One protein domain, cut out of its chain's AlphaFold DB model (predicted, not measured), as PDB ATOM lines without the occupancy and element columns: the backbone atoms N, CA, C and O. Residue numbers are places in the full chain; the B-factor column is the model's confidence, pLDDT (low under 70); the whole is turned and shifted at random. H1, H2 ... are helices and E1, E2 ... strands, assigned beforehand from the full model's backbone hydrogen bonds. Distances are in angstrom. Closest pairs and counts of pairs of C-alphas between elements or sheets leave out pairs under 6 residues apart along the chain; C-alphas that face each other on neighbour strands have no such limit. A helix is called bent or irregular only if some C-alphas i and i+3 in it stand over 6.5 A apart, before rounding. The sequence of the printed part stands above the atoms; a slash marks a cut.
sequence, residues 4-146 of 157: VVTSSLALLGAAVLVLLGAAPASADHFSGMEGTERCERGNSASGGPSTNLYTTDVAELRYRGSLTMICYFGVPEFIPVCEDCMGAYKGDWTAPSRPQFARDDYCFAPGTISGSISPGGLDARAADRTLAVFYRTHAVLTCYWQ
ATOM      1  N   VAL A   4      25.090  -2.663  27.428       46.81
ATOM      2  CA  VAL A   4      25.213  -3.013  28.858       46.81
ATOM      3  C   VAL A   4      24.038  -3.885  29.319       46.81
ATOM      4  O   VAL A   4      24.209  -4.743  30.175       46.81
ATOM      5  N   VAL A   5      22.859  -3.719  28.712       49.34
ATOM      6  CA  VAL A   5      21.637  -4.451  29.090       49.34
ATOM      7  C   VAL A   5      21.685  -5.912  28.623       49.34
ATOM      8  O   VAL A   5      21.229  -6.803  29.332       49.34
ATOM      9  N   THR A   6      22.300  -6.182  27.469       51.56
ATOM     10  CA  THR A   6      22.431  -7.537  26.911       51.56
ATOM     11  C   THR A   6      23.398  -8.425  27.698       51.56
ATOM     12  O   THR A   6      23.139  -9.619  27.836       51.56
ATOM     13  N   SER A   7      24.467  -7.866  28.273       50.59
ATOM     14  CA  SER A   7      25.436  -8.633  29.070       50.59
ATOM     15  C   SER A   7      24.860  -9.125  30.402       50.59
ATOM     16  O   SER A   7      25.138 -10.250  30.808       50.59
ATOM     17  N   SER A   8      24.012  -8.331  31.064       52.88
ATOM     18  CA  SER A   8      23.393  -8.720  32.342       52.88
ATOM     19  C   SER A   8      22.366  -9.846  32.181       52.88
ATOM     20  O   SER A   8      22.292 -10.738  33.021       52.88
ATOM     21  N   LEU A   9      21.609  -9.841  31.078       53.69
ATOM     22  CA  LEU A   9      20.669 -10.914  30.727       53.69
ATOM     23  C   LEU A   9      21.391 -12.223  30.376       53.69
ATOM     24  O   LEU A   9      20.915 -13.296  30.740       53.69
ATOM     25  N   ALA A  10      22.558 -12.145  29.728       53.78
ATOM     26  CA  ALA A  10      23.376 -13.315  29.420       53.78
ATOM     27  C   ALA A  10      24.001 -13.949  30.679       53.78
ATOM     28  O   ALA A  10      24.014 -15.173  30.791       53.78
ATOM     29  N   LEU A  11      24.455 -13.143  31.652       54.31
ATOM     30  CA  LEU A  11      24.933 -13.659  32.943       54.31
ATOM     31  C   LEU A  11      23.810 -14.298  33.771       54.31
ATOM     32  O   LEU A  11      24.023 -15.354  34.359       54.31
ATOM     33  N   LEU A  12      22.619 -13.691  33.799       54.62
ATOM     34  CA  LEU A  12      21.455 -14.271  34.478       54.62
ATOM     35  C   LEU A  12      21.019 -15.586  33.819       54.62
ATOM     36  O   LEU A  12      20.744 -16.555  34.520       54.62
ATOM     37  N   GLY A  13      21.022 -15.650  32.483       51.66
ATOM     38  CA  GLY A  13      20.744 -16.882  31.744       51.66
ATOM     39  C   GLY A  13      21.768 -17.983  32.028       51.66
ATOM     40  O   GLY A  13      21.383 -19.114  32.310       51.66
ATOM     41  N   ALA A  14      23.064 -17.654  32.035       55.56
ATOM     42  CA  ALA A  14      24.126 -18.603  32.364       55.56
ATOM     43  C   ALA A  14      24.044 -19.090  33.820       55.56
ATOM     44  O   ALA A  14      24.198 -20.280  34.063       55.56
ATOM     45  N   ALA A  15      23.740 -18.211  34.781       56.12
ATOM     46  CA  ALA A  15      23.559 -18.598  36.179       56.12
ATOM     47  C   ALA A  15      22.371 -19.557  36.362       56.12
ATOM     48  O   ALA A  15      22.487 -20.539  37.086       56.12
ATOM     49  N   VAL A  16      21.257 -19.323  35.663       54.28
ATOM     50  CA  VAL A  16      20.095 -20.224  35.687       54.28
ATOM     51  C   VAL A  16      20.421 -21.574  35.039       54.28
ATOM     52  O   VAL A  16      20.051 -22.603  35.592       54.28
ATOM     53  N   LEU A  17      21.161 -21.603  33.925       54.16
ATOM     54  CA  LEU A  17      21.620 -22.855  33.307       54.16
ATOM     55  C   LEU A  17      22.628 -23.622  34.180       54.16
ATOM     56  O   LEU A  17      22.564 -24.845  34.226       54.16
ATOM     57  N   VAL A  18      23.516 -22.933  34.902       55.72
ATOM     58  CA  VAL A  18      24.437 -23.554  35.872       55.72
ATOM     59  C   VAL A  18      23.673 -24.106  37.079       55.72
ATOM     60  O   VAL A  18      23.958 -25.212  37.524       55.72
ATOM     61  N   LEU A  19      22.664 -23.385  37.577       49.88
ATOM     62  CA  LEU A  19      21.828 -23.834  38.697       49.88
ATOM     63  C   LEU A  19      20.910 -25.006  38.314       49.88
ATOM     64  O   LEU A  19      20.740 -25.926  39.107       49.88
ATOM     65  N   LEU A  20      20.354 -25.011  37.098       48.16
ATOM     66  CA  LEU A  20      19.546 -26.123  36.581       48.16
ATOM     67  C   LEU A  20      20.408 -27.330  36.171       48.16
ATOM     68  O   LEU A  20      19.965 -28.468  36.282       48.16
ATOM     69  N   GLY A  21      21.645 -27.093  35.730       42.19
ATOM     70  CA  GLY A  21      22.615 -28.129  35.364       42.19
ATOM     71  C   GLY A  21      23.356 -28.765  36.546       42.19
ATOM     72  O   GLY A  21      24.079 -29.732  36.335       42.19
ATOM     73  N   ALA A  22      23.181 -28.258  37.771       47.12
ATOM     74  CA  ALA A  22      23.779 -28.810  38.992       47.12
ATOM     75  C   ALA A  22      22.943 -29.932  39.645       47.12
ATOM     76  O   ALA A  22      23.430 -30.617  40.538       47.12
ATOM     77  N   ALA A  23      21.705 -30.155  39.194       41.91
ATOM     78  CA  ALA A  23      20.850 -31.242  39.677       41.91
ATOM     79  C   ALA A  23      21.458 -32.662  39.523       41.91
ATOM     80  O   ALA A  23      21.399 -33.416  40.496       41.91
ATOM     81  N   PRO A  24      22.108 -33.043  38.397       42.72
ATOM     82  CA  PRO A  24      22.721 -34.369  38.261       42.72
ATOM     83  C   PRO A  24      24.034 -34.541  39.043       42.72
ATOM     84  O   PRO A  24      24.517 -35.661  39.149       42.72
ATOM     85  N   ALA A  25      24.601 -33.467  39.603       43.66
ATOM     86  CA  ALA A  25      25.825 -33.506  40.408       43.66
ATOM     87  C   ALA A  25      25.539 -33.673  41.910       43.66
ATOM     88  O   ALA A  25      26.395 -33.379  42.726       43.66
ATOM     89  N   SER A  26      24.312 -34.023  42.307       47.81
ATOM     90  CA  SER A  26      23.950 -34.212  43.720       47.81
ATOM     91  C   SER A  26      23.858 -35.692  44.102       47.81
ATOM     92  O   SER A  26      24.277 -36.057  45.197       47.81
ATOM     93  N   ALA A  27      23.417 -36.555  43.180       48.06
ATOM     94  CA  ALA A  27      23.277 -37.996  43.402       48.06
ATOM     95  C   ALA A  27      24.607 -38.683  43.763       48.06
ATOM     96  O   ALA A  27      24.656 -39.560  44.619       48.06
ATOM     97  N   ASP A  28      25.722 -38.227  43.193       50.62
ATOM     98  CA  ASP A  28      27.050 -38.799  43.426       50.62
ATOM     99  C   ASP A  28      27.699 -38.384  44.762       50.62
ATOM    100  O   ASP A  28      28.762 -38.903  45.132       50.62
ATOM    101  N   HIS A  29      27.041 -37.501  45.522       57.44
ATOM    102  CA  HIS A  29      27.445 -37.137  46.880       57.44
ATOM    103  C   HIS A  29      26.772 -37.931  47.983       57.44
ATOM    104  O   HIS A  29      27.170 -37.847  49.150       57.44
ATOM    105  N   PHE A  30      25.748 -38.688  47.631       73.69
ATOM    106  CA  PHE A  30      24.831 -39.242  48.595       73.69
ATOM    107  C   PHE A  30      24.933 -40.763  48.652       73.69
ATOM    108  O   PHE A  30      25.480 -41.429  47.779       73.69
ATOM    109  N   SER A  31      24.504 -41.317  49.776       84.12
ATOM    110  CA  SER A  31      24.476 -42.748  50.042       84.12
ATOM    111  C   SER A  31      23.054 -43.178  50.388       84.12
ATOM    112  O   SER A  31      22.171 -42.348  50.606       84.12
ATOM    113  N   GLY A  32      22.820 -44.479  50.474       83.88
ATOM    114  CA  GLY A  32      21.503 -45.030  50.765       83.88
ATOM    115  C   GLY A  32      20.779 -45.465  49.505       83.88
ATOM    116  O   GLY A  32      21.416 -45.861  48.538       83.88
ATOM    117  N   MET A  33      19.453 -45.463  49.530       81.00
ATOM    118  CA  MET A  33      18.651 -46.084  48.479       81.00
ATOM    119  C   MET A  33      17.830 -45.022  47.763       81.00
ATOM    120  O   MET A  33      16.734 -44.673  48.191       81.00
ATOM    121  N   GLU A  34      18.396 -44.484  46.684       67.94
ATOM    122  CA  GLU A  34      17.653 -43.614  45.782       67.94
ATOM    123  C   GLU A  34      16.603 -44.437  45.019       67.94
ATOM    124  O   GLU A  34      16.914 -45.452  44.388       67.94
ATOM    125  N   GLY A  35      15.341 -44.010  45.081       69.50
ATOM    126  CA  GLY A  35      14.219 -44.803  44.595       69.50
ATOM    127  C   GLY A  35      14.151 -46.147  45.326       69.50
ATOM    128  O   GLY A  35      14.320 -46.209  46.538       69.50
ATOM    129  N   THR A  36      13.883 -47.239  44.612       63.59
ATOM    130  CA  THR A  36      13.652 -48.560  45.233       63.59
ATOM    131  C   THR A  36      14.477 -49.696  44.629       63.59
ATOM    132  O   THR A  36      14.227 -50.860  44.934       63.59
ATOM    133  N   GLU A  37      15.464 -49.401  43.781       74.44
ATOM    134  CA  GLU A  37      16.113 -50.448  42.977       74.44
ATOM    135  C   GLU A  37      17.457 -50.925  43.532       74.44
ATOM    136  O   GLU A  37      17.782 -52.109  43.430       74.44
ATOM    137  N   ARG A  38      18.261 -50.026  44.108       86.31
ATOM    138  CA  ARG A  38      19.604 -50.348  44.607       86.31
ATOM    139  C   ARG A  38      20.054 -49.368  45.678       86.31
ATOM    140  O   ARG A  38      19.700 -48.195  45.635       86.31
ATOM    141  N   CYS A  39      20.895 -49.846  46.585       89.88
ATOM    142  CA  CYS A  39      21.634 -48.983  47.484       89.88
ATOM    143  C   CYS A  39      22.937 -48.521  46.829       89.88
ATOM    144  O   CYS A  39      23.642 -49.294  46.172       89.88
ATOM    145  N   GLU A  40      23.251 -47.254  47.035       88.62
ATOM    146  CA  GLU A  40      24.429 -46.560  46.559       88.62
ATOM    147  C   GLU A  40      25.258 -46.053  47.741       88.62
ATOM    148  O   GLU A  40      24.745 -45.699  48.805       88.62
ATOM    149  N   ARG A  41      26.571 -46.000  47.546       89.56
ATOM    150  CA  ARG A  41      27.462 -45.168  48.345       89.56
ATOM    151  C   ARG A  41      28.231 -44.242  47.414       89.56
ATOM    152  O   ARG A  41      29.074 -44.720  46.650       89.56
ATOM    153  N   GLY A  42      27.947 -42.946  47.512       85.88
ATOM    154  CA  GLY A  42      28.503 -41.914  46.644       85.88
ATOM    155  C   GLY A  42      30.030 -41.833  46.679       85.88
ATOM    156  O   GLY A  42      30.682 -42.063  47.702       85.88
ATOM    157  N   ASN A  43      30.615 -41.491  45.538       86.50
ATOM    158  CA  ASN A  43      32.055 -41.445  45.314       86.50
ATOM    159  C   ASN A  43      32.758 -40.329  46.101       86.50
ATOM    160  O   ASN A  43      33.951 -40.446  46.410       86.50
ATOM    161  N   SER A  44      32.025 -39.276  46.466       82.19
ATOM    162  CA  SER A  44      32.550 -38.158  47.246       82.19
ATOM    163  C   SER A  44      32.515 -38.428  48.755       82.19
ATOM    164  O   SER A  44      33.185 -37.728  49.515       82.19
ATOM    165  N   ALA A  45      31.821 -39.488  49.189       85.00
ATOM    166  CA  ALA A  45      31.781 -39.918  50.578       85.00
ATOM    167  C   ALA A  45      33.182 -40.307  51.076       85.00
ATOM    168  O   ALA A  45      33.956 -40.991  50.388       85.00
ATOM    169  N   SER A  46      33.518 -39.896  52.299       86.06
ATOM    170  CA  SER A  46      34.862 -40.059  52.865       86.06
ATOM    171  C   SER A  46      35.268 -41.536  53.016       86.06
ATOM    172  O   SER A  46      34.426 -42.431  53.022       86.06
ATOM    173  N   GLY A  47      36.569 -41.835  53.083       86.94
ATOM    174  CA  GLY A  47      37.106 -43.166  53.433       86.94
ATOM    175  C   GLY A  47      36.898 -44.324  52.435       86.94
ATOM    176  O   GLY A  47      37.524 -45.368  52.594       86.94
ATOM    177  N   GLY A  48      36.068 -44.155  51.403       90.56
ATOM    178  CA  GLY A  48      35.859 -45.147  50.335       90.56
ATOM    179  C   GLY A  48      36.633 -44.852  49.042       90.56
ATOM    180  O   GLY A  48      37.448 -43.930  49.024       90.56
ATOM    181  N   PRO A  49      36.338 -45.556  47.938       93.25
ATOM    182  CA  PRO A  49      36.935 -45.295  46.626       93.25
ATOM    183  C   PRO A  49      36.395 -44.026  45.949       93.25
ATOM    184  O   PRO A  49      35.386 -43.466  46.371       93.25
ATOM    185  N   SER A  50      37.056 -43.580  44.878       91.38
ATOM    186  CA  SER A  50      36.648 -42.439  44.038       91.38
ATOM    187  C   SER A  50      35.489 -42.746  43.075       91.38
ATOM    188  O   SER A  50      35.212 -41.950  42.184       91.38
ATOM    189  N   THR A  51      34.853 -43.913  43.187       89.81
ATOM    190  CA  THR A  51      33.723 -44.343  42.351       89.81
ATOM    191  C   THR A  51      32.538 -44.722  43.232       89.81
ATOM    192  O   THR A  51      32.721 -45.044  44.409       89.81
ATOM    193  N   ASN A  52      31.332 -44.666  42.672       88.38
ATOM    194  CA  ASN A  52      30.124 -45.036  43.394       88.38
ATOM    195  C   ASN A  52      30.118 -46.552  43.607       88.38
ATOM    196  O   ASN A  52      30.437 -47.324  42.698       88.38
ATOM    197  N   LEU A  53      29.745 -46.985  44.807       91.31
ATOM    198  CA  LEU A  53      29.484 -48.395  45.074       91.31
ATOM    199  C   LEU A  53      27.987 -48.643  44.975       91.31
ATOM    200  O   LEU A  53      27.206 -47.885  45.535       91.31
ATOM    201  N   TYR A  54      27.604 -49.726  44.307       91.00
ATOM    202  CA  TYR A  54      26.210 -50.113  44.131       91.00
ATOM    203  C   TYR A  54      25.982 -51.526  44.645       91.00
ATOM    204  O   TYR A  54      26.827 -52.403  44.462       91.00
ATOM    205  N   THR A  55      24.826 -51.758  45.255       93.44
ATOM    206  CA  THR A  55      24.389 -53.093  45.651       93.44
ATOM    207  C   THR A  55      22.874 -53.211  45.650       93.44
ATOM    208  O   THR A  55      22.159 -52.240  45.879       93.44
ATOM    209  N   THR A  56      22.384 -54.420  45.412       93.25
ATOM    210  CA  THR A  56      20.988 -54.802  45.653       93.25
ATOM    211  C   THR A  56      20.838 -55.638  46.927       93.25
ATOM    212  O   THR A  56      19.722 -55.984  47.300       93.25
ATOM    213  N   ASP A  57      21.945 -55.962  47.607       95.50
ATOM    214  CA  ASP A  57      21.950 -56.662  48.892       95.50
ATOM    215  C   ASP A  57      21.735 -55.651  50.025       95.50
ATOM    216  O   ASP A  57      22.665 -54.979  50.494       95.50
ATOM    217  N   VAL A  58      20.464 -55.492  50.392       93.56
ATOM    218  CA  VAL A  58      19.983 -54.511  51.364       93.56
ATOM    219  C   VAL A  58      19.109 -55.209  52.399       93.56
ATOM    220  O   VAL A  58      18.233 -56.005  52.065       93.56
ATOM    221  N   ALA A  59      19.332 -54.886  53.670       94.50
ATOM    222  CA  ALA A  59      18.482 -55.297  54.776       94.50
ATOM    223  C   ALA A  59      17.868 -54.069  55.450       94.50
ATOM    224  O   ALA A  59      18.581 -53.145  55.843       94.50
ATOM    225  N   GLU A  60      16.553 -54.093  55.637       93.25
ATOM    226  CA  GLU A  60      15.815 -53.078  56.384       93.25
ATOM    227  C   GLU A  60      15.284 -53.671  57.689       93.25
ATOM    228  O   GLU A  60      14.708 -54.761  57.719       93.25
ATOM    229  N   LEU A  61      15.463 -52.939  58.783       94.69
ATOM    230  CA  LEU A  61      14.925 -53.265  60.092       94.69
ATOM    231  C   LEU A  61      14.113 -52.084  60.604       94.69
ATOM    232  O   LEU A  61      14.658 -51.010  60.857       94.69
ATOM    233  N   ARG A  62      12.823 -52.326  60.832       94.81
ATOM    234  CA  ARG A  62      11.911 -51.362  61.443       94.81
ATOM    235  C   ARG A  62      11.603 -51.761  62.870       94.81
ATOM    236  O   ARG A  62      11.229 -52.903  63.141       94.81
ATOM    237  N   TYR A  63      11.760 -50.827  63.801       93.00
ATOM    238  CA  TYR A  63      11.473 -51.080  65.210       93.00
ATOM    239  C   TYR A  63      10.980 -49.820  65.911       93.00
ATOM    240  O   TYR A  63      11.699 -48.829  65.978       93.00
ATOM    241  N   ARG A  64       9.768 -49.875  66.483       93.31
ATOM    242  CA  ARG A  64       9.150 -48.760  67.228       93.31
ATOM    243  C   ARG A  64       9.186 -47.423  66.469       93.31
ATOM    244  O   ARG A  64       9.525 -46.404  67.060       93.31
ATOM    245  N   GLY A  65       8.863 -47.453  65.176       89.69
ATOM    246  CA  GLY A  65       8.862 -46.266  64.315       89.69
ATOM    247  C   GLY A  65      10.250 -45.782  63.899       89.69
ATOM    248  O   GLY A  65      10.346 -44.707  63.345       89.69
ATOM    249  N   SER A  66      11.323 -46.534  64.167       94.88
ATOM    250  CA  SER A  66      12.665 -46.253  63.634       94.88
ATOM    251  C   SER A  66      12.986 -47.153  62.445       94.88
ATOM    252  O   SER A  66      12.525 -48.300  62.413       94.88
ATOM    253  N   LEU A  67      13.837 -46.670  61.536       93.81
ATOM    254  CA  LEU A  67      14.349 -47.409  60.381       93.81
ATOM    255  C   LEU A  67      15.863 -47.586  60.495       93.81
ATOM    256  O   LEU A  67      16.607 -46.627  60.680       93.81
ATOM    257  N   THR A  68      16.338 -48.816  60.338       95.75
ATOM    258  CA  THR A  68      17.747 -49.112  60.065       95.75
ATOM    259  C   THR A  68      17.852 -49.770  58.703       95.75
ATOM    260  O   THR A  68      17.246 -50.812  58.484       95.75
ATOM    261  N   MET A  69      18.655 -49.198  57.819       94.31
ATOM    262  CA  MET A  69      18.997 -49.789  56.533       94.31
ATOM    263  C   MET A  69      20.468 -50.191  56.535       94.31
ATOM    264  O   MET A  69      21.326 -49.431  56.991       94.31
ATOM    265  N   ILE A  70      20.759 -51.387  56.034       96.25
ATOM    266  CA  ILE A  70      22.109 -51.928  55.919       96.25
ATOM    267  C   ILE A  70      22.334 -52.353  54.474       96.25
ATOM    268  O   ILE A  70      21.609 -53.204  53.970       96.25
ATOM    269  N   CYS A  71      23.350 -51.788  53.829       95.69
ATOM    270  CA  CYS A  71      23.733 -52.118  52.462       95.69
ATOM    271  C   CYS A  71      25.075 -52.849  52.446       95.69
ATOM    272  O   CYS A  71      26.052 -52.365  53.028       95.69
ATOM    273  N   TYR A  72      25.129 -53.984  51.750       97.31
ATOM    274  CA  TYR A  72      26.321 -54.820  51.634       97.31
ATOM    275  C   TYR A  72      26.917 -54.710  50.234       97.31
ATOM    276  O   TYR A  72      26.320 -55.147  49.256       97.31
ATOM    277  N   PHE A  73      28.115 -54.148  50.123       96.44
ATOM    278  CA  PHE A  73      28.798 -53.955  48.845       96.44
ATOM    279  C   PHE A  73      29.935 -54.956  48.706       96.44
ATOM    280  O   PHE A  73      30.793 -55.027  49.582       96.44
ATOM    281  N   GLY A  74      30.005 -55.677  47.587       96.19
ATOM    282  CA  GLY A  74      31.243 -56.350  47.195       96.19
ATOM    283  C   GLY A  74      32.256 -55.314  46.712       96.19
ATOM    284  O   GLY A  74      31.916 -54.481  45.873       96.19
ATOM    285  N   VAL A  75      33.489 -55.353  47.223       93.25
ATOM    286  CA  VAL A  75      34.559 -54.452  46.763       93.25
ATOM    287  C   VAL A  75      35.814 -55.246  46.396       93.25
ATOM    288  O   VAL A  75      36.202 -56.152  47.142       93.25
ATOM    289  N   PRO A  76      36.453 -54.953  45.251       94.19
ATOM    290  CA  PRO A  76      37.735 -55.551  44.904       94.19
ATOM    291  C   PRO A  76      38.854 -55.000  45.797       94.19
ATOM    292  O   PRO A  76      38.711 -53.968  46.447       94.19
ATOM    293  N   GLU A  77      40.006 -55.676  45.792       95.50
ATOM    294  CA  GLU A  77      41.186 -55.239  46.549       95.50
ATOM    295  C   GLU A  77      41.748 -53.895  46.056       95.50
ATOM    296  O   GLU A  77      42.336 -53.155  46.838       95.50
ATOM    297  N   PHE A  78      41.549 -53.565  44.780       96.50
ATOM    298  CA  PHE A  78      42.022 -52.329  44.170       96.50
ATOM    299  C   PHE A  78      40.946 -51.730  43.268       96.50
ATOM    300  O   PHE A  78      40.327 -52.442  42.472       96.50
ATOM    301  N   ILE A  79      40.751 -50.419  43.386       95.06
ATOM    302  CA  ILE A  79      39.881 -49.617  42.531       95.06
ATOM    303  C   ILE A  79      40.722 -48.438  42.026       95.06
ATOM    304  O   ILE A  79      41.142 -47.620  42.851       95.06
ATOM    305  N   PRO A  80      40.989 -48.339  40.711       95.62
ATOM    306  CA  PRO A  80      41.705 -47.193  40.166       95.62
ATOM    307  C   PRO A  80      40.879 -45.917  40.322       95.62
ATOM    308  O   PRO A  80      39.645 -45.968  40.400       95.62
ATOM    309  N   VAL A  81      41.561 -44.775  40.327       94.25
ATOM    310  CA  VAL A  81      40.904 -43.471  40.321       94.25
ATOM    311  C   VAL A  81      39.924 -43.367  39.150       94.25
ATOM    312  O   VAL A  81      40.193 -43.798  38.028       94.25
ATOM    313  N   CYS A  82      38.757 -42.789  39.419       89.81
ATOM    314  CA  CYS A  82      37.829 -42.375  38.378       89.81
ATOM    315  C   CYS A  82      38.136 -40.917  38.029       89.81
ATOM    316  O   CYS A  82      37.780 -40.030  38.800       89.81
ATOM    317  N   GLU A  83      38.798 -40.690  36.896       88.75
ATOM    318  CA  GLU A  83      39.282 -39.366  36.466       88.75
ATOM    319  C   GLU A  83      38.154 -38.330  36.303       88.75
ATOM    320  O   GLU A  83      38.329 -37.164  36.646       88.75
ATOM    321  N   ASP A  84      36.976 -38.769  35.853       85.00
ATOM    322  CA  ASP A  84      35.834 -37.890  35.558       85.00
ATOM    323  C   ASP A  84      34.748 -37.902  36.655       85.00
ATOM    324  O   ASP A  84      33.666 -37.343  36.473       85.00
ATOM    325  N   CYS A  85      35.000 -38.551  37.798       81.56
ATOM    326  CA  CYS A  85      34.063 -38.584  38.924       81.56
ATOM    327  C   CYS A  85      34.325 -37.433  39.902       81.56
ATOM    328  O   CYS A  85      35.463 -37.012  40.101       81.56
ATOM    329  N   MET A  86      33.303 -36.994  40.642       80.12
ATOM    330  CA  MET A  86      33.499 -35.990  41.698       80.12
ATOM    331  C   MET A  86      34.438 -36.463  42.815       80.12
ATOM    332  O   MET A  86      35.135 -35.653  43.421       80.12
ATOM    333  N   GLY A  87      34.529 -37.775  43.040       83.56
ATOM    334  CA  GLY A  87      35.489 -38.405  43.943       83.56
ATOM    335  C   GLY A  87      36.936 -38.479  43.436       83.56
ATOM    336  O   GLY A  87      37.770 -39.019  44.164       83.56
ATOM    337  N   ALA A  88      37.267 -37.974  42.237       87.94
ATOM    338  CA  ALA A  88      38.599 -38.105  41.617       87.94
ATOM    339  C   ALA A  88      39.751 -37.633  42.523       87.94
ATOM    340  O   ALA A  88      40.828 -38.226  42.537       87.94
ATOM    341  N   TYR A  89      39.508 -36.614  43.356       87.75
ATOM    342  CA  TYR A  89      40.490 -36.059  44.298       87.75
ATOM    343  C   TYR A  89      41.027 -37.072  45.327       87.75
ATOM    344  O   TYR A  89      42.024 -36.797  45.995       87.75
ATOM    345  N   LYS A  90      40.368 -38.226  45.482       89.69
ATOM    346  CA  LYS A  90      40.752 -39.294  46.417       89.69
ATOM    347  C   LYS A  90      41.865 -40.188  45.863       89.69
ATOM    348  O   LYS A  90      42.534 -40.849  46.654       89.69
ATOM    349  N   GLY A  91      42.080 -40.175  44.544       93.19
ATOM    350  CA  GLY A  91      43.051 -41.029  43.864       93.19
ATOM    351  C   GLY A  91      42.665 -42.510  43.873       93.19
ATOM    352  O   GLY A  91      41.514 -42.875  44.124       93.19
ATOM    353  N   ASP A  92      43.652 -43.357  43.584       95.44
ATOM    354  CA  ASP A  92      43.507 -44.808  43.643       95.44
ATOM    355  C   ASP A  92      43.140 -45.265  45.055       95.44
ATOM    356  O   ASP A  92      43.675 -44.782  46.058       95.44
ATOM    357  N   TRP A  93      42.268 -46.265  45.138       95.88
ATOM    358  CA  TRP A  93      41.846 -46.841  46.402       95.88
ATOM    359  C   TRP A  93      42.261 -48.306  46.498       95.88
ATOM    360  O   TRP A  93      42.064 -49.101  45.580       95.88
ATOM    361  N   THR A  94      42.830 -48.675  47.645       97.00
ATOM    362  CA  THR A  94      43.179 -50.060  47.978       97.00
ATOM    363  C   THR A  94      42.398 -50.484  49.210       97.00
ATOM    364  O   THR A  94      42.376 -49.766  50.212       97.00
ATOM    365  N   ALA A  95      41.781 -51.662  49.146       96.06
ATOM    366  CA  ALA A  95      40.999 -52.202  50.240       96.06
ATOM    367  C   ALA A  95      41.860 -52.363  51.499       96.06
ATOM    368  O   ALA A  95      43.014 -52.807  51.434       96.06
ATOM    369  N   PRO A  96      41.326 -52.017  52.678       95.62
ATOM    370  CA  PRO A  96      42.140 -51.972  53.870       95.62
ATOM    371  C   PRO A  96      42.425 -53.382  54.403       95.62
ATOM    372  O   PRO A  96      41.599 -54.295  54.341       95.62
ATOM    373  N   SER A  97      43.606 -53.562  54.997       94.62
ATOM    374  CA  SER A  97      44.009 -54.827  55.633       94.62
ATOM    375  C   SER A  97      43.333 -55.076  56.988       94.62
ATOM    376  O   SER A  97      43.407 -56.179  57.533       94.62
ATOM    377  N   ARG A  98      42.671 -54.054  57.541       95.69
ATOM    378  CA  ARG A  98      41.856 -54.087  58.763       95.69
ATOM    379  C   ARG A  98      40.600 -53.241  58.546       95.69
ATOM    380  O   ARG A  98      40.677 -52.311  57.750       95.69
ATOM    381  N   PRO A  99      39.489 -53.504  59.255       96.75
ATOM    382  CA  PRO A  99      38.280 -52.704  59.111       96.75
ATOM    383  C   PRO A  99      38.563 -51.209  59.290       96.75
ATOM    384  O   PRO A  99      39.161 -50.807  60.293       96.75
ATOM    385  N   GLN A 100      38.147 -50.401  58.320       95.69
ATOM    386  CA  GLN A 100      38.219 -48.944  58.384       95.69
ATOM    387  C   GLN A 100      36.821 -48.358  58.454       95.69
ATOM    388  O   GLN A 100      35.916 -48.805  57.755       95.69
ATOM    389  N   PHE A 101      36.658 -47.346  59.297       94.62
ATOM    390  CA  PHE A 101      35.380 -46.694  59.525       94.62
ATOM    391  C   PHE A 101      35.362 -45.362  58.786       94.62
ATOM    392  O   PHE A 101      36.253 -44.538  58.985       94.62
ATOM    393  N   ALA A 102      34.328 -45.150  57.987       90.62
ATOM    394  CA  ALA A 102      33.972 -43.856  57.437       90.62
ATOM    395  C   ALA A 102      32.655 -43.412  58.077       90.62
ATOM    396  O   ALA A 102      31.722 -44.201  58.246       90.62
ATOM    397  N   ARG A 103      32.621 -42.159  58.518       83.00
ATOM    398  CA  ARG A 103      31.470 -41.542  59.178       83.00
ATOM    399  C   ARG A 103      30.992 -40.369  58.341       83.00
ATOM    400  O   ARG A 103      31.690 -39.941  57.422       83.00
ATOM    401  N   ASP A 104      29.828 -39.863  58.726       70.06
ATOM    402  CA  ASP A 104      29.257 -38.625  58.201       70.06
ATOM    403  C   ASP A 104      28.880 -38.724  56.712       70.06
ATOM    404  O   ASP A 104      28.862 -37.732  55.988       70.06
ATOM    405  N   ASP A 105      28.542 -39.937  56.259       75.94
ATOM    406  CA  ASP A 105      27.907 -40.141  54.959       75.94
ATOM    407  C   ASP A 105      26.475 -39.588  55.033       75.94
ATOM    408  O   ASP A 105      25.741 -39.874  55.982       75.94
ATOM    409  N   TYR A 106      26.049 -38.824  54.031       80.75
ATOM    410  CA  TYR A 106      24.642 -38.458  53.878       80.75
ATOM    411  C   TYR A 106      23.888 -39.661  53.326       80.75
ATOM    412  O   TYR A 106      24.202 -40.110  52.227       80.75
ATOM    413  N   CYS A 107      22.923 -40.191  54.080       85.19
ATOM    414  CA  CYS A 107      22.172 -41.371  53.666       85.19
ATOM    415  C   CYS A 107      20.673 -41.110  53.531       85.19
ATOM    416  O   CYS A 107      20.070 -40.553  54.450       85.19
ATOM    417  N   PHE A 108      20.091 -41.557  52.416       83.88
ATOM    418  CA  PHE A 108      18.672 -41.430  52.088       83.88
ATOM    419  C   PHE A 108      17.928 -42.745  52.244       83.88
ATOM    420  O   PHE A 108      18.478 -43.829  52.024       83.88
ATOM    421  N   ALA A 109      16.675 -42.624  52.671       83.44
ATOM    422  CA  ALA A 109      15.808 -43.761  52.886       83.44
ATOM    423  C   ALA A 109      15.261 -44.286  51.545       83.44
ATOM    424  O   ALA A 109      15.155 -43.520  50.582       83.44
ATOM    425  N   PRO A 110      14.873 -45.570  51.483       80.50
ATOM    426  CA  PRO A 110      14.243 -46.151  50.302       80.50
ATOM    427  C   PRO A 110      13.020 -45.348  49.861       80.50
ATOM    428  O   PRO A 110      12.227 -44.912  50.690       80.50
ATOM    429  N   GLY A 111      12.852 -45.162  48.560       73.12
ATOM    430  CA  GLY A 111      11.764 -44.400  47.941       73.12
ATOM    431  C   GLY A 111      12.073 -42.915  47.741       73.12
ATOM    432  O   GLY A 111      11.349 -42.246  47.011       73.12
ATOM    433  N   THR A 112      13.167 -42.404  48.314       71.31
ATOM    434  CA  THR A 112      13.583 -41.013  48.119       71.31
ATOM    435  C   THR A 112      14.104 -40.800  46.690       71.31
ATOM    436  O   THR A 112      15.031 -41.483  46.266       71.31
ATOM    437  N   ILE A 113      13.565 -39.828  45.944       60.06
ATOM    438  CA  ILE A 113      14.064 -39.458  44.602       60.06
ATOM    439  C   ILE A 113      15.158 -38.385  44.738       60.06
ATOM    440  O   ILE A 113      14.868 -37.275  45.190       60.06
ATOM    441  N   SER A 114      16.404 -38.661  44.335       51.62
ATOM    442  CA  SER A 114      17.496 -37.677  44.356       51.62
ATOM    443  C   SER A 114      17.532 -36.877  43.049       51.62
ATOM    444  O   SER A 114      18.107 -37.250  42.037       51.62
ATOM    445  N   GLY A 115      16.815 -35.753  43.036       44.69
ATOM    446  CA  GLY A 115      16.725 -34.878  41.859       44.69
ATOM    447  C   GLY A 115      17.250 -33.461  42.076       44.69
ATOM    448  O   GLY A 115      17.141 -32.629  41.177       44.69
ATOM    449  N   SER A 116      17.760 -33.128  43.260       40.91
ATOM    450  CA  SER A 116      18.197 -31.768  43.570       40.91
ATOM    451  C   SER A 116      19.218 -31.757  44.707       40.91
ATOM    452  O   SER A 116      19.441 -32.774  45.354       40.91
ATOM    453  N   ILE A 117      19.778 -30.575  44.980       39.38
ATOM    454  CA  ILE A 117      20.525 -30.170  46.191       39.38
ATOM    455  C   ILE A 117      20.018 -30.753  47.530       39.38
ATOM    456  O   ILE A 117      20.766 -30.722  48.504       39.38
ATOM    457  N   SER A 118      18.806 -31.312  47.558       30.81
ATOM    458  CA  SER A 118      18.381 -32.370  48.474       30.81
ATOM    459  C   SER A 118      17.565 -33.435  47.712       30.81
ATOM    460  O   SER A 118      16.755 -33.087  46.839       30.81
ATOM    461  N   PRO A 119      17.720 -34.727  48.025       33.28
ATOM    462  CA  PRO A 119      16.786 -35.760  47.591       33.28
ATOM    463  C   PRO A 119      15.411 -35.546  48.242       33.28
ATOM    464  O   PRO A 119      15.345 -35.018  49.341       33.28
ATOM    465  N   GLY A 120      14.318 -35.872  47.548       36.25
ATOM    466  CA  GLY A 120      12.917 -35.710  47.986       36.25
ATOM    467  C   GLY A 120      12.332 -34.295  47.946       36.25
ATOM    468  O   GLY A 120      11.293 -34.049  48.548       36.25
ATOM    469  N   GLY A 121      12.977 -33.343  47.269       43.03
ATOM    470  CA  GLY A 121      12.659 -31.933  47.495       43.03
ATOM    471  C   GLY A 121      13.206 -31.493  48.854       43.03
ATOM    472  O   GLY A 121      14.096 -32.130  49.403       43.03
ATOM    473  N   LEU A 122      12.714 -30.390  49.410       45.75
ATOM    474  CA  LEU A 122      13.231 -29.822  50.663       45.75
ATOM    475  C   LEU A 122      13.036 -30.727  51.905       45.75
ATOM    476  O   LEU A 122      13.467 -30.337  52.988       45.75
ATOM    477  N   ASP A 123      12.452 -31.923  51.742       52.00
ATOM    478  CA  ASP A 123      11.863 -32.706  52.825       52.00
ATOM    479  C   ASP A 123      12.385 -34.156  52.976       52.00
ATOM    480  O   ASP A 123      11.986 -34.807  53.944       52.00
ATOM    481  N   ALA A 124      13.292 -34.701  52.131       62.06
ATOM    482  CA  ALA A 124      13.850 -36.023  52.480       62.06
ATOM    483  C   ALA A 124      14.809 -35.904  53.656       62.06
ATOM    484  O   ALA A 124      15.905 -35.335  53.582       62.06
ATOM    485  N   ARG A 125      14.398 -36.518  54.757       74.06
ATOM    486  CA  ARG A 125      15.192 -36.592  55.966       74.06
ATOM    487  C   ARG A 125      16.390 -37.517  55.757       74.06
ATOM    488  O   ARG A 125      16.242 -38.728  55.594       74.06
ATOM    489  N   ALA A 126      17.589 -36.946  55.825       79.50
ATOM    490  CA  ALA A 126      18.816 -37.723  55.924       79.50
ATOM    491  C   ALA A 126      18.834 -38.559  57.217       79.50
ATOM    492  O   ALA A 126      18.239 -38.174  58.226       79.50
ATOM    493  N   ALA A 127      19.533 -39.692  57.186       88.12
ATOM    494  CA  ALA A 127      19.714 -40.540  58.359       88.12
ATOM    495  C   ALA A 127      20.305 -39.753  59.538       88.12
ATOM    496  O   ALA A 127      21.293 -39.035  59.386       88.12
ATOM    497  N   ASP A 128      19.746 -39.948  60.734       90.38
ATOM    498  CA  ASP A 128      20.259 -39.339  61.966       90.38
ATOM    499  C   ASP A 128      21.665 -39.859  62.306       90.38
ATOM    500  O   ASP A 128      22.450 -39.182  62.973       90.38
ATOM    501  N   ARG A 129      21.989 -41.092  61.885       92.00
ATOM    502  CA  ARG A 129      23.324 -41.682  62.034       92.00
ATOM    503  C   ARG A 129      23.694 -42.531  60.832       92.00
ATOM    504  O   ARG A 129      22.903 -43.361  60.386       92.00
ATOM    505  N   THR A 130      24.943 -42.404  60.401       92.06
ATOM    506  CA  THR A 130      25.525 -43.224  59.341       92.06
ATOM    507  C   THR A 130      26.880 -43.789  59.744       92.06
ATOM    508  O   THR A 130      27.643 -43.191  60.510       92.06
ATOM    509  N   LEU A 131      27.166 -44.994  59.260       94.62
ATOM    510  CA  LEU A 131      28.462 -45.637  59.414       94.62
ATOM    511  C   LEU A 131      28.742 -46.511  58.202       94.62
ATOM    512  O   LEU A 131      28.002 -47.457  57.944       94.62
ATOM    513  N   ALA A 132      29.847 -46.244  57.521       95.44
ATOM    514  CA  ALA A 132      30.414 -47.157  56.550       95.44
ATOM    515  C   ALA A 132      31.621 -47.882  57.156       95.44
ATOM    516  O   ALA A 132      32.471 -47.277  57.814       95.44
ATOM    517  N   VAL A 133      31.701 -49.192  56.940       97.25
ATOM    518  CA  VAL A 133      32.845 -50.016  57.336       97.25
ATOM    519  C   VAL A 133      33.404 -50.702  56.105       97.25
ATOM    520  O   VAL A 133      32.710 -51.487  55.465       97.25
ATOM    521  N   PHE A 134      34.665 -50.423  55.793       97.00
ATOM    522  CA  PHE A 134      35.394 -51.050  54.700       97.00
ATOM    523  C   PHE A 134      36.216 -52.220  55.225       97.00
ATOM    524  O   PHE A 134      37.087 -52.051  56.081       97.00
ATOM    525  N   TYR A 135      35.945 -53.401  54.686       96.75
ATOM    526  CA  TYR A 135      36.741 -54.609  54.849       96.75
ATOM    527  C   TYR A 135      37.542 -54.868  53.571       96.75
ATOM    528  O   TYR A 135      37.392 -54.186  52.561       96.75
ATOM    529  N   ARG A 136      38.378 -55.909  53.596       96.31
ATOM    530  CA  ARG A 136      39.204 -56.285  52.443       96.31
ATOM    531  C   ARG A 136      38.393 -56.705  51.207       96.31
ATOM    532  O   ARG A 136      38.889 -56.592  50.097       96.31
ATOM    533  N   THR A 137      37.190 -57.243  51.408       96.06
ATOM    534  CA  THR A 137      36.375 -57.861  50.342       96.06
ATOM    535  C   THR A 137      34.982 -57.264  50.199       96.06
ATOM    536  O   THR A 137      34.280 -57.556  49.234       96.06
ATOM    537  N   HIS A 138      34.547 -56.478  51.179       97.06
ATOM    538  CA  HIS A 138      33.217 -55.893  51.192       97.06
ATOM    539  C   HIS A 138      33.209 -54.578  51.966       97.06
ATOM    540  O   HIS A 138      34.097 -54.313  52.777       97.06
ATOM    541  N   ALA A 139      32.187 -53.770  51.732       97.19
ATOM    542  CA  ALA A 139      31.857 -52.628  52.562       97.19
ATOM    543  C   ALA A 139      30.439 -52.787  53.111       97.19
ATOM    544  O   ALA A 139      29.583 -53.396  52.469       97.19
ATOM    545  N   VAL A 140      30.194 -52.243  54.299       97.44
ATOM    546  CA  VAL A 140      28.865 -52.209  54.914       97.44
ATOM    547  C   VAL A 140      28.521 -50.766  55.208       97.44
ATOM    548  O   VAL A 140      29.224 -50.133  55.990       97.44
ATOM    549  N   LEU A 141      27.449 -50.258  54.611       96.00
ATOM    550  CA  LEU A 141      26.857 -48.976  54.978       96.00
ATOM    551  C   LEU A 141      25.666 -49.243  55.888       96.00
ATOM    552  O   LEU A 141      24.787 -50.020  55.542       96.00
ATOM    553  N   THR A 142      25.631 -48.594  57.043       96.12
ATOM    554  CA  THR A 142      24.481 -48.584  57.945       96.12
ATOM    555  C   THR A 142      23.925 -47.174  58.017       96.12
ATOM    556  O   THR A 142      24.669 -46.236  58.310       96.12
ATOM    557  N   CYS A 143      22.623 -47.043  57.800       93.88
ATOM    558  CA  CYS A 143      21.878 -45.798  57.904       93.88
ATOM    559  C   CYS A 143      20.757 -45.970  58.917       93.88
ATOM    560  O   CYS A 143      20.014 -46.948  58.862       93.88
ATOM    561  N   TYR A 144      20.656 -45.043  59.860       94.69
ATOM    562  CA  TYR A 144      19.678 -45.102  60.931       94.69
ATOM    563  C   TYR A 144      18.865 -43.818  60.996       94.69
ATOM    564  O   TYR A 144      19.435 -42.738  61.156       94.69
ATOM    565  N   TRP A 145      17.548 -43.978  60.981       92.69
ATOM    566  CA  TRP A 145      16.571 -42.951  61.294       92.69
ATOM    567  C   TRP A 145      15.879 -43.312  62.602       92.69
ATOM    568  O   TRP A 145      15.327 -44.401  62.748       92.69
ATOM    569  N   GLN A 146      15.912 -42.399  63.566       94.12
ATOM    570  CA  GLN A 146      15.186 -42.507  64.823       94.12
ATOM    571  C   GLN A 146      13.676 -42.540  64.599       94.12
ATOM    572  O   GLN A 146      12.963 -43.165  65.382       94.12
TER     573      GLN A 146
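This is residues 4 to 146 of the 157 residues of an uncharacterized protein of Salinibacterium sp. dk2585 (UniProt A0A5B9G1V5). Look for two sheets face to face with their strands crossed, a larger one of E4, E5, E9, E8 and E6 and a smaller one of E3, E2, E1 and E7, and for a helical arm, H1, whose residues 4 to 18 stick out free from this body. The long stretch between E5 and E6, which holds the short helix H2, loops out past the sheets. The printed part has 143 residues, in the order H1 E1 E2 E3 E4 E5 H2 E6 E7 E8 E9; the class is mixed, the larger sheet antiparallel, the smaller mixed. The whole is only just compact, close to loose, with a radius of gyration of the C-alphas of 17.5 A, and only just elongated, spanning 61 by 40 by 23 A.

Begin at E5, residues 66 to 74, 26.8 A long, from C-alpha 66 at (12.665, -46.253, 63.634). In its sheet find also E4, residues 58 to 63, 16.6 A; E9, 138 to 145, 23.4 A, ending at (16.571, -42.951, 61.294); E8, 129 to 134, 16.9 A; and E6, 100 to 103. The other sheet holds E3, residues 53 to 55; E2, 39 to 41; E1, 31 to 34; and E7, 107 to 112. H1, residues 4 to 21, runs 26.1 A from (25.213, -3.013, 28.858). H2, residues 86 to 90, is irregular: C-alphas 86 and 89 are 7.5 A apart.

The larger sheet runs E4, E5, E9, E8, E6 and is twisted, its C-alphas up to 4.4 A off the best plane. Within hydrogen-bond range are N 61 and O 68 in the hairpin E4 and E5, 2.8 A; N 69 and O 143 between E5 and E9, 2.8 A; N 133 and O 140 in the hairpin E8 and E9, 2.8 A; and N 102 and O 132 between E6 and E8, 2.8 A. The two sheets make a sandwich, two sheets face to face, their strands at 76 degrees; the closest C-alphas of E3 and E5, Thr 55 and Phe 73, are 5.5 A apart. E1, E2 and E3 form a meander, each strand the antiparallel neighbour of the one before, with N 40 and O 32 at 2.8 A and N 39 and O 55 at 2.8 A. E7 is parallel to E1 at 6 degrees, with N 108 and O 31 at 2.9 A. H1 and H2 are on neither sheet. O i to N i+4 pairs are within range in 12 of 14 in H1 and 0 of 1 in H2, where 1 of 2 O i to N i+3 pairs is.

The C-alphas of Val 4 and Arg 64, the two farthest apart, are 61.8 A apart. The printed part has no cut. The links E2 to E3, E5 to H2 and E7 to E8 are long. Mean pLDDT of the printed part is 78.7; it is under 70 at residues 4 to 29, 34 to 36 and 113 to 124.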